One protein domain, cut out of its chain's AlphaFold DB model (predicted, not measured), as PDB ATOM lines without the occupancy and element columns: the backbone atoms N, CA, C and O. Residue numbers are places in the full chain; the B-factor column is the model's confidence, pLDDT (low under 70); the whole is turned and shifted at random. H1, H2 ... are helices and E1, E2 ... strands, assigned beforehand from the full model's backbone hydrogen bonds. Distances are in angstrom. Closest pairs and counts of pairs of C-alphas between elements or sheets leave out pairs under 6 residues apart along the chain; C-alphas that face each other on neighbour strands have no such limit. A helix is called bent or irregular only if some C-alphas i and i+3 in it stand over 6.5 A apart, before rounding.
ATOM      1  N   GLU A   2     -16.974   8.639  37.050       94.56
ATOM      2  CA  GLU A   2     -18.393   8.380  36.839       94.56
ATOM      3  C   GLU A   2     -18.583   7.345  35.719       94.56
ATOM      4  O   GLU A   2     -17.803   7.282  34.760       94.56
ATOM      5  N   ARG A   3     -19.581   6.474  35.874       97.25
ATOM      6  CA  ARG A   3     -19.920   5.415  34.916       97.25
ATOM      7  C   ARG A   3     -21.430   5.358  34.765       97.25
ATOM      8  O   ARG A   3     -22.140   5.624  35.728       97.25
ATOM      9  N   CYS A   4     -21.901   4.962  33.587       97.56
ATOM     10  CA  CYS A   4     -23.322   4.727  33.369       97.56
ATOM     11  C   CYS A   4     -23.829   3.632  34.322       97.56
ATOM     12  O   CYS A   4     -23.295   2.520  34.285       97.56
ATOM     13  N   ALA A   5     -24.879   3.901  35.103       97.62
ATOM     14  CA  ALA A   5     -25.448   2.933  36.051       97.62
ATOM     15  C   ALA A   5     -25.849   1.609  35.369       97.62
ATOM     16  O   ALA A   5     -25.615   0.524  35.897       97.62
ATOM     17  N   ARG A   6     -26.362   1.699  34.132       96.75
ATOM     18  CA  ARG A   6     -26.825   0.547  33.351       96.75
ATOM     19  C   ARG A   6     -25.717  -0.235  32.633       96.75
ATOM     20  O   ARG A   6     -25.471  -1.396  32.945       96.75
ATOM     21  N   CYS A   7     -25.036   0.379  31.661       97.06
ATOM     22  CA  CYS A   7     -24.045  -0.308  30.817       97.06
ATOM     23  C   CYS A   7     -22.606  -0.264  31.362       97.06
ATOM     24  O   CYS A   7     -21.714  -0.879  30.779       97.06
ATOM     25  N   LYS A   8     -22.357   0.456  32.465       97.38
ATOM     26  CA  LYS A   8     -21.041   0.614  33.120       97.38
ATOM     27  C   LYS A   8     -19.954   1.272  32.257       97.38
ATOM     28  O   LYS A   8     -18.786   1.277  32.655       97.38
ATOM     29  N   VAL A   9     -20.314   1.860  31.113       96.31
ATOM     30  CA  VAL A   9     -19.387   2.615  30.258       96.31
ATOM     31  C   VAL A   9     -18.930   3.883  30.989       96.31
ATOM     32  O   VAL A   9     -19.704   4.508  31.718       96.31
ATOM     33  N   LYS A  10     -17.649   4.232  30.842       96.06
ATOM     34  CA  LYS A  10     -17.031   5.405  31.478       96.06
ATOM     35  C   LYS A  10     -17.434   6.703  30.771       96.06
ATOM     36  O   LYS A  10     -17.610   6.707  29.553       96.06
ATOM     37  N   SER A  11     -17.445   7.807  31.519       92.94
ATOM     38  CA  SER A  11     -17.692   9.164  30.997       92.94
ATOM     39  C   SER A  11     -16.694   9.641  29.929       92.94
ATOM     40  O   SER A  11     -16.985  10.571  29.188       92.94
ATOM     41  N   GLU A  12     -15.521   9.008  29.826       90.06
ATOM     42  CA  GLU A  12     -14.514   9.306  28.796       90.06
ATOM     43  C   GLU A  12     -14.971   8.902  27.386       90.06
ATOM     44  O   GLU A  12     -14.565   9.516  26.403       90.06
ATOM     45  N   VAL A  13     -15.799   7.855  27.287       88.75
ATOM     46  CA  VAL A  13     -16.218   7.266  26.007       88.75
ATOM     47  C   VAL A  13     -17.581   7.792  25.578       88.75
ATOM     48  O   VAL A  13     -17.786   8.028  24.392       88.75
ATOM     49  N   VAL A  14     -18.499   7.972  26.534       91.94
ATOM     50  CA  VAL A  14     -19.887   8.361  26.265       91.94
ATOM     51  C   VAL A  14     -20.321   9.538  27.130       91.94
ATOM     52  O   VAL A  14     -19.975   9.613  28.311       91.94
ATOM     53  N   GLN A  15     -21.132  10.428  26.566       91.12
ATOM     54  CA  GLN A  15     -21.783  11.492  27.319       91.12
ATOM     55  C   GLN A  15     -22.821  10.904  28.291       91.12
ATOM     56  O   GLN A  15     -23.753  10.199  27.890       91.12
ATOM     57  N   LEU A  16     -22.643  11.194  29.581       95.50
ATOM     58  CA  LEU A  16     -23.568  10.812  30.646       95.50
ATOM     59  C   LEU A  16     -24.505  11.979  30.971       95.50
ATOM     60  O   LEU A  16     -24.099  13.142  30.930       95.50
ATOM     61  N   TYR A  17     -25.749  11.654  31.305       96.00
ATOM     62  CA  TYR A  17     -26.773  12.606  31.717       96.00
ATOM     63  C   TYR A  17     -27.366  12.202  33.067       96.00
ATOM     64  O   TYR A  17     -27.493  11.011  33.351       96.00
ATOM     65  N   ASP A  18     -27.776  13.196  33.855       97.25
ATOM     66  CA  ASP A  18     -28.559  12.982  35.073       97.25
ATOM     67  C   ASP A  18     -29.950  12.456  34.683       97.25
ATOM     68  O   ASP A  18     -30.681  13.094  33.917       97.25
ATOM     69  N   ALA A  19     -30.323  11.283  35.184       97.31
ATOM     70  CA  ALA A  19     -31.594  10.638  34.878       97.31
ATOM     71  C   ALA A  19     -32.198   9.991  36.131       97.31
ATOM     72  O   ALA A  19     -31.488   9.651  37.076       97.31
ATOM     73  N   VAL A  20     -33.525   9.829  36.145       97.56
ATOM     74  CA  VAL A  20     -34.222   9.145  37.247       97.56
ATOM     75  C   VAL A  20     -34.326   7.658  36.915       97.56
ATOM     76  O   VAL A  20     -35.128   7.277  36.063       97.56
ATOM     77  N   TYR A  21     -33.536   6.823  37.587       97.69
ATOM     78  CA  TYR A  21     -33.496   5.371  37.395       97.69
ATOM     79  C   TYR A  21     -33.659   4.669  38.743       97.69
ATOM     80  O   TYR A  21     -33.056   5.076  39.725       97.69
ATOM     81  N   GLU A  22     -34.552   3.677  38.824       95.44
ATOM     82  CA  GLU A  22     -34.860   2.955  40.077       95.44
ATOM     83  C   GLU A  22     -35.178   3.880  41.279       95.44
ATOM     84  O   GLU A  22     -34.853   3.588  42.428       95.44
ATOM     85  N   CYS A  23     -35.850   5.009  41.013       94.50
ATOM     86  CA  CYS A  23     -36.173   6.059  41.992       94.50
ATOM     87  C   CYS A  23     -34.955   6.797  42.585       94.50
ATOM     88  O   CYS A  23     -35.102   7.508  43.581       94.50
ATOM     89  N   GLN A  24     -33.778   6.671  41.975       96.69
ATOM     90  CA  GLN A  24     -32.562   7.398  42.330       96.69
ATOM     91  C   GLN A  24     -32.120   8.304  41.176       96.69
ATOM     92  O   GLN A  24     -32.526   8.130  40.024       96.69
ATOM     93  N   LEU A  25     -31.337   9.332  41.509       96.69
ATOM     94  CA  LEU A  25     -30.682  10.184  40.522       96.69
ATOM     95  C   LEU A  25     -29.339   9.557  40.176       96.69
ATOM     96  O   LEU A  25     -28.419   9.594  40.990       96.69
ATOM     97  N   ASP A  26     -29.252   9.007  38.972       98.12
ATOM     98  CA  ASP A  26     -28.071   8.310  38.479       98.12
ATOM     99  C   ASP A  26     -27.609   8.868  37.132       98.12
ATOM    100  O   ASP A  26     -28.366   9.475  36.370       98.12
ATOM    101  N   LEU A  27     -26.335   8.622  36.824       97.62
ATOM    102  CA  LEU A  27     -25.728   8.985  35.549       97.62
ATOM    103  C   LEU A  27     -25.961   7.884  34.519       97.62
ATOM    104  O   LEU A  27     -25.534   6.740  34.700       97.62
ATOM    105  N   ILE A  28     -26.617   8.228  33.412       97.88
ATOM    106  CA  ILE A  28     -26.987   7.283  32.352       97.88
ATOM    107  C   ILE A  28     -26.564   7.823  30.984       97.88
ATOM    108  O   ILE A  28     -26.680   9.015  30.707       97.88
ATOM    109  N   CYS A  29     -26.046   6.951  30.114       96.69
ATOM    110  CA  CYS A  29     -25.720   7.330  28.740       96.69
ATOM    111  C   CYS A  29     -26.982   7.459  27.878       96.69
ATOM    112  O   CYS A  29     -28.004   6.815  28.124       96.69
ATOM    113  N   GLU A  30     -26.892   8.255  26.815       94.00
ATOM    114  CA  GLU A  30     -28.025   8.538  25.927       94.00
ATOM    115  C   GLU A  30     -28.698   7.273  25.385       94.00
ATOM    116  O   GLU A  30     -29.922   7.152  25.398       94.00
ATOM    117  N   ARG A  31     -27.891   6.294  24.974       94.69
ATOM    118  CA  ARG A  31     -28.373   5.045  24.389       94.69
ATOM    119  C   ARG A  31     -29.219   4.234  25.368       94.69
ATOM    120  O   ARG A  31     -30.314   3.807  25.014       94.69
ATOM    121  N   CYS A  32     -28.751   4.066  26.608       96.75
ATOM    122  CA  CYS A  32     -29.510   3.370  27.651       96.75
ATOM    123  C   CYS A  32     -30.811   4.104  27.988       96.75
ATOM    124  O   CYS A  32     -31.845   3.459  28.146       96.75
ATOM    125  N   ALA A  33     -30.784   5.439  28.034       96.31
ATOM    126  CA  ALA A  33     -31.981   6.225  28.300       96.31
ATOM    127  C   ALA A  33     -33.049   6.071  27.207       96.31
ATOM    128  O   ALA A  33     -34.232   5.991  27.528       96.31
ATOM    129  N   ILE A  34     -32.659   5.984  25.929       93.06
ATOM    130  CA  ILE A  34     -33.624   5.772  24.840       93.06
ATOM    131  C   ILE A  34     -34.172   4.337  24.869       93.06
ATOM    132  O   ILE A  34     -35.383   4.162  24.757       93.06
ATOM    133  N   ILE A  35     -33.316   3.323  25.053       93.50
ATOM    134  CA  ILE A  35     -33.727   1.904  25.057       93.50
ATOM    135  C   ILE A  35     -34.724   1.617  26.185       93.50
ATOM    136  O   ILE A  35     -35.743   0.967  25.962       93.50
ATOM    137  N   GLU A  36     -34.446   2.113  27.390       95.12
ATOM    138  CA  GLU A  36     -35.262   1.835  28.579       95.12
ATOM    139  C   GLU A  36     -36.293   2.932  28.866       95.12
ATOM    140  O   GLU A  36     -37.014   2.864  29.858       95.12
ATOM    141  N   ASN A  37     -36.398   3.930  27.980       92.69
ATOM    142  CA  ASN A  37     -37.270   5.097  28.127       92.69
ATOM    143  C   ASN A  37     -37.077   5.829  29.468       92.69
ATOM    144  O   ASN A  37     -38.040   6.273  30.097       92.69
ATOM    145  N   ILE A  38     -35.823   5.969  29.898       96.06
ATOM    146  CA  ILE A  38     -35.471   6.605  31.165       96.06
ATOM    147  C   ILE A  38     -35.561   8.131  31.003       96.06
ATOM    148  O   ILE A  38     -34.971   8.687  30.069       96.06
ATOM    149  N   PRO A  39     -36.280   8.843  31.889       95.00
ATOM    150  CA  PRO A  39     -36.399  10.293  31.813       95.00
ATOM    151  C   PRO A  39     -35.068  10.972  32.166       95.00
ATOM    152  O   PRO A  39     -34.590  10.899  33.300       95.00
ATOM    153  N   ILE A  40     -34.492  11.669  31.185       95.69
ATOM    154  CA  ILE A  40     -33.291  12.493  31.363       95.69
ATOM    155  C   ILE A  40     -33.688  13.878  31.881       95.69
ATOM    156  O   ILE A  40     -34.492  14.579  31.261       95.69
ATOM    157  N   ILE A  41     -33.049  14.312  32.965       94.75
ATOM    158  CA  ILE A  41     -33.159  15.667  33.498       94.75
ATOM    159  C   ILE A  41     -32.103  16.529  32.806       94.75
ATOM    160  O   ILE A  41     -30.907  16.441  33.072       94.75
ATOM    161  N   LYS A  42     -32.540  17.397  31.892       90.06
ATOM    162  CA  LYS A  42     -31.648  18.368  31.250       90.06
ATOM    163  C   LYS A  42     -31.607  19.646  32.074       90.06
ATOM    164  O   LYS A  42     -32.654  20.199  32.404       90.06
ATOM    165  N   LYS A  43     -30.400  20.149  32.351       89.00
ATOM    166  CA  LYS A  43     -30.237  21.504  32.891       89.00
ATOM    167  C   LYS A  43     -30.844  22.492  31.885       89.00
ATOM    168  O   LYS A  43     -30.463  22.431  30.710       89.00
ATOM    169  N   PRO A  44     -31.790  23.354  32.299       88.62
ATOM    170  CA  PRO A  44     -32.432  24.280  31.383       88.62
ATOM    171  C   PRO A  44     -31.385  25.206  30.768       88.62
ATOM    172  O   PRO A  44     -30.485  25.701  31.451       88.62
ATOM    173  N   ASN A  45     -31.482  25.425  29.460       88.06
ATOM    174  CA  ASN A  45     -30.608  26.372  28.781       88.06
ATOM    175  C   ASN A  45     -30.952  27.805  29.227       88.06
ATOM    176  O   ASN A  45     -32.094  28.105  29.563       88.06
ATOM    177  N   THR A  46     -29.985  28.717  29.157       86.50
ATOM    178  CA  THR A  46     -30.182  30.161  29.394       86.50
ATOM    179  C   THR A  46     -31.341  30.746  28.584       86.50
ATOM    180  O   THR A  46     -32.074  31.591  29.085       86.50
ATOM    181  N   MET A  76     -42.083  10.914  19.107       58.00
ATOM    182  CA  MET A  76     -41.981   9.453  18.946       58.00
ATOM    183  C   MET A  76     -41.150   9.059  17.719       58.00
ATOM    184  O   MET A  76     -40.301   8.178  17.821       58.00
ATOM    185  N   ILE A  77     -41.312   9.767  16.595       63.78
ATOM    186  CA  ILE A  77     -40.524   9.533  15.371       63.78
ATOM    187  C   ILE A  77     -39.052   9.915  15.599       63.78
ATOM    188  O   ILE A  77     -38.146   9.254  15.091       63.78
ATOM    189  N   ILE A  78     -38.798  10.930  16.432       73.75
ATOM    190  CA  ILE A  78     -37.444  11.379  16.772       73.75
ATOM    191  C   ILE A  78     -36.647  10.291  17.510       73.75
ATOM    192  O   ILE A  78     -35.437  10.214  17.323       73.75
ATOM    193  N   ARG A  79     -37.269   9.428  18.329       79.06
ATOM    194  CA  ARG A  79     -36.517   8.447  19.143       79.06
ATOM    195  C   ARG A  79     -35.838   7.370  18.306       79.06
ATOM    196  O   ARG A  79     -34.641   7.145  18.462       79.06
ATOM    197  N   GLU A  80     -36.582   6.723  17.414       81.31
ATOM    198  CA  GLU A  80     -36.033   5.677  16.541       81.31
ATOM    199  C   GLU A  80     -35.022   6.248  15.547       81.31
ATOM    200  O   GLU A  80     -33.995   5.625  15.276       81.31
ATOM    201  N   GLN A  81     -35.279   7.454  15.033       84.62
ATOM    202  CA  GLN A  81     -34.328   8.161  14.179       84.62
ATOM    203  C   GLN A  81     -33.029   8.464  14.929       84.62
ATOM    204  O   GLN A  81     -31.955   8.183  14.407       84.62
ATOM    205  N   ARG A  82     -33.120   8.920  16.182       84.75
ATOM    206  CA  ARG A  82     -31.965   9.217  17.034       84.75
ATOM    207  C   ARG A  82     -31.152   7.970  17.382       84.75
ATOM    208  O   ARG A  82     -29.932   8.008  17.301       84.75
ATOM    209  N   LEU A  83     -31.802   6.846  17.687       86.62
ATOM    210  CA  LEU A  83     -31.120   5.550  17.836       86.62
ATOM    211  C   LEU A  83     -30.361   5.165  16.557       86.62
ATOM    212  O   LEU A  83     -29.176   4.845  16.619       86.62
ATOM    213  N   ARG A  84     -31.010   5.270  15.390       90.44
ATOM    214  CA  ARG A  84     -30.369   4.991  14.093       90.44
ATOM    215  C   ARG A  84     -29.213   5.945  13.788       90.44
ATOM    216  O   ARG A  84     -28.264   5.543  13.124       90.44
ATOM    217  N   GLU A  85     -29.290   7.201  14.214       88.25
ATOM    218  CA  GLU A  85     -28.203   8.176  14.072       88.25
ATOM    219  C   GLU A  85     -26.995   7.815  14.938       88.25
ATOM    220  O   GLU A  85     -25.870   7.861  14.438       88.25
ATOM    221  N   LEU A  86     -27.224   7.404  16.190       86.56
ATOM    222  CA  LEU A  86     -26.164   6.945  17.092       86.56
ATOM    223  C   LEU A  86     -25.488   5.673  16.567       86.56
ATOM    224  O   LEU A  86     -24.262   5.591  16.558       86.56
ATOM    225  N   ASP A  87     -26.267   4.722  16.043       88.50
ATOM    226  CA  ASP A  87     -25.726   3.499  15.441       88.50
ATOM    227  C   ASP A  87     -24.870   3.791  14.196       88.50
ATOM    228  O   ASP A  87     -23.843   3.149  13.976       88.50
ATOM    229  N   LYS A  88     -25.271   4.777  13.380       92.06
ATOM    230  CA  LYS A  88     -24.514   5.201  12.188       92.06
ATOM    231  C   LYS A  88     -23.248   5.979  12.537       92.06
ATOM    232  O   LYS A  88     -22.266   5.890  11.806       92.06
ATOM    233  N   ASN A  89     -23.278   6.752  13.619       85.94
ATOM    234  CA  ASN A  89     -22.211   7.666  14.007       85.94
ATOM    235  C   ASN A  89     -21.866   7.487  15.495       85.94
ATOM    236  O   ASN A  89     -22.213   8.346  16.309       85.94
ATOM    237  N   PRO A  90     -21.104   6.442  15.868       79.62
ATOM    238  CA  PRO A  90     -20.703   6.224  17.263       79.62
ATOM    239  C   PRO A  90     -19.873   7.388  17.842       79.62
ATOM    240  O   PRO A  90     -19.784   7.555  19.054       79.62
ATOM    241  N   GLY A  91     -19.292   8.240  16.986       75.88
ATOM    242  CA  GLY A  91     -18.584   9.454  17.397       75.88
ATOM    243  C   GLY A  91     -19.474  10.557  17.986       75.88
ATOM    244  O   GLY A  91     -18.942  11.436  18.657       75.88
ATOM    245  N   LEU A  92     -20.798  10.520  17.778       77.75
ATOM    246  CA  LEU A  92     -21.740  11.461  18.406       77.75
ATOM    247  C   LEU A  92     -21.906  11.201  19.907       77.75
ATOM    248  O   LEU A  92     -22.205  12.132  20.647       77.75
ATOM    249  N   GLU A  93     -21.698   9.959  20.360       70.69
ATOM    250  CA  GLU A  93     -21.744   9.627  21.789       70.69
ATOM    251  C   GLU A  93     -20.509  10.128  22.534       70.69
ATOM    252  O   GLU A  93     -20.563  10.300  23.752       70.69
ATOM    253  N   SER A  94     -19.403  10.369  21.822       73.56
ATOM    254  CA  SER A  94     -18.181  10.868  22.439       73.56
ATOM    255  C   SER A  94     -18.468  12.206  23.125       73.56
ATOM    256  O   SER A  94     -19.066  13.083  22.494       73.56
ATOM    257  N   PRO A  95     -18.040  12.405  24.389       70.88
ATOM    258  CA  PRO A  95     -18.170  13.704  25.039       70.88
ATOM    259  C   PRO A  95     -17.577  14.762  24.108       70.88
ATOM    260  O   PRO A  95     -16.514  14.510  23.536       70.88
ATOM    261  N   GLN A  96     -18.282  15.888  23.909       64.50
ATOM    262  CA  GLN A  96     -17.867  16.963  22.994       64.50
ATOM    263  C   GLN A  96     -16.358  17.188  23.133       64.50
ATOM    264  O   GLN A  96     -15.894  17.704  24.154       64.50
ATOM    265  N   LYS A  97     -15.593  16.703  22.146       56.28
ATOM    266  CA  LYS A  97     -14.136  16.690  22.222       56.28
ATOM    267  C   LYS A  97     -13.654  18.125  22.396       56.28
ATOM    268  O   LYS A  97     -13.978  18.988  21.591       56.28
ATOM    269  N   GLY A  98     -12.848  18.333  23.432       60.59
ATOM    270  CA  GLY A  98     -11.827  19.371  23.431       60.59
ATOM    271  C   GLY A  98     -12.335  20.798  23.559       60.59
ATOM    272  O   GLY A  98     -11.924  21.656  22.788       60.59
TER     273      GLY A  98
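What this domain is: This is residues 2 to 46 and 76 to 98 of the 298 residues of the protein "HTH cro/C1-type domain-containing protein" of uncultured archaeon (UniProt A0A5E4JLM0). A small antiparallel hairpin of two strands, E1 and E2, is followed without a break by the short helix H1 at one end of it, and the longer helix H2 packs on H1 at a steep angle, with H1 between the hairpin and H2. Unnamed chain makes up much of the rest: residues 2 to 15 form a long lead-in before E1, and residues 40 to 46 run away from the hairpin to a cut. The printed part has 68 residues, with two named strands and two named helices in the order E1, E2, H1, H2; the class is mixed, helices and strands, and under half of the residues, 31, are in named elements. The whole is compact, with a radius of gyration of the C-alphas of 12.0 A, and its C-alphas span 32 by 31 by 31 A.

Where its parts are: Residues 2 to 15 hold no named element, and their C-alphas lie 6 to 13 A from the mean of the C-alphas. E1, residues 16 to 21, begins at C-alpha 16 (-23.568, 10.812, 30.646) and is 13.2 A long from first to last C-alpha. E2, residues 24 to 29, is 15.2 A long. H1, residues 30 to 35, is 8.8 A long and begins at C-alpha 30 (-28.025, 8.538, 25.927). H2, residues 76 to 88, is 19.2 A long and ends at C-alpha 88 (-24.514, 5.201, 12.188); it is neither bent nor irregular, but only just: C-alphas 77 and 80 are 6.0 A apart.

How they stand to each other: E1 and E2 are a hairpin joined by a tight link, antiparallel at 140 degrees between their directions. C-alphas 16 and 29 face each other at 4.5 A. N 19 and O 26, at 2.9 A, and N 26 and O 19, at 3.0 A, are within hydrogen-bond range. A tight link with no residues between joins E2 to H1. The closest C-alphas of E1 and H1, those of Leu 16 and Glu 30, are 6.9 A apart. H1 and H2 touch, the closest C-alphas being those of Ile 34 and Arg 79, 6.9 A apart. Their lines stand at a steep tilt of 57 degrees, opposite ways. H2 is apart from E1 and from E2. Each O i to N i+4 pair in H1 is within hydrogen-bond range, and 8 of 9 are in H2.

The domain as a whole: The two C-alphas farthest apart, those of Cys 23 and Gly 98, are 33.4 A apart. Residues 47 to 75 are not printed, and C-alphas 46 and 76 are 26.0 A apart across this cut, which lies in the link from H1 to H2. Of the links that are printed whole, none is long. The mean pLDDT of the printed part is 88.7; residues 76 to 77 and 96 to 98 of the model are under 70.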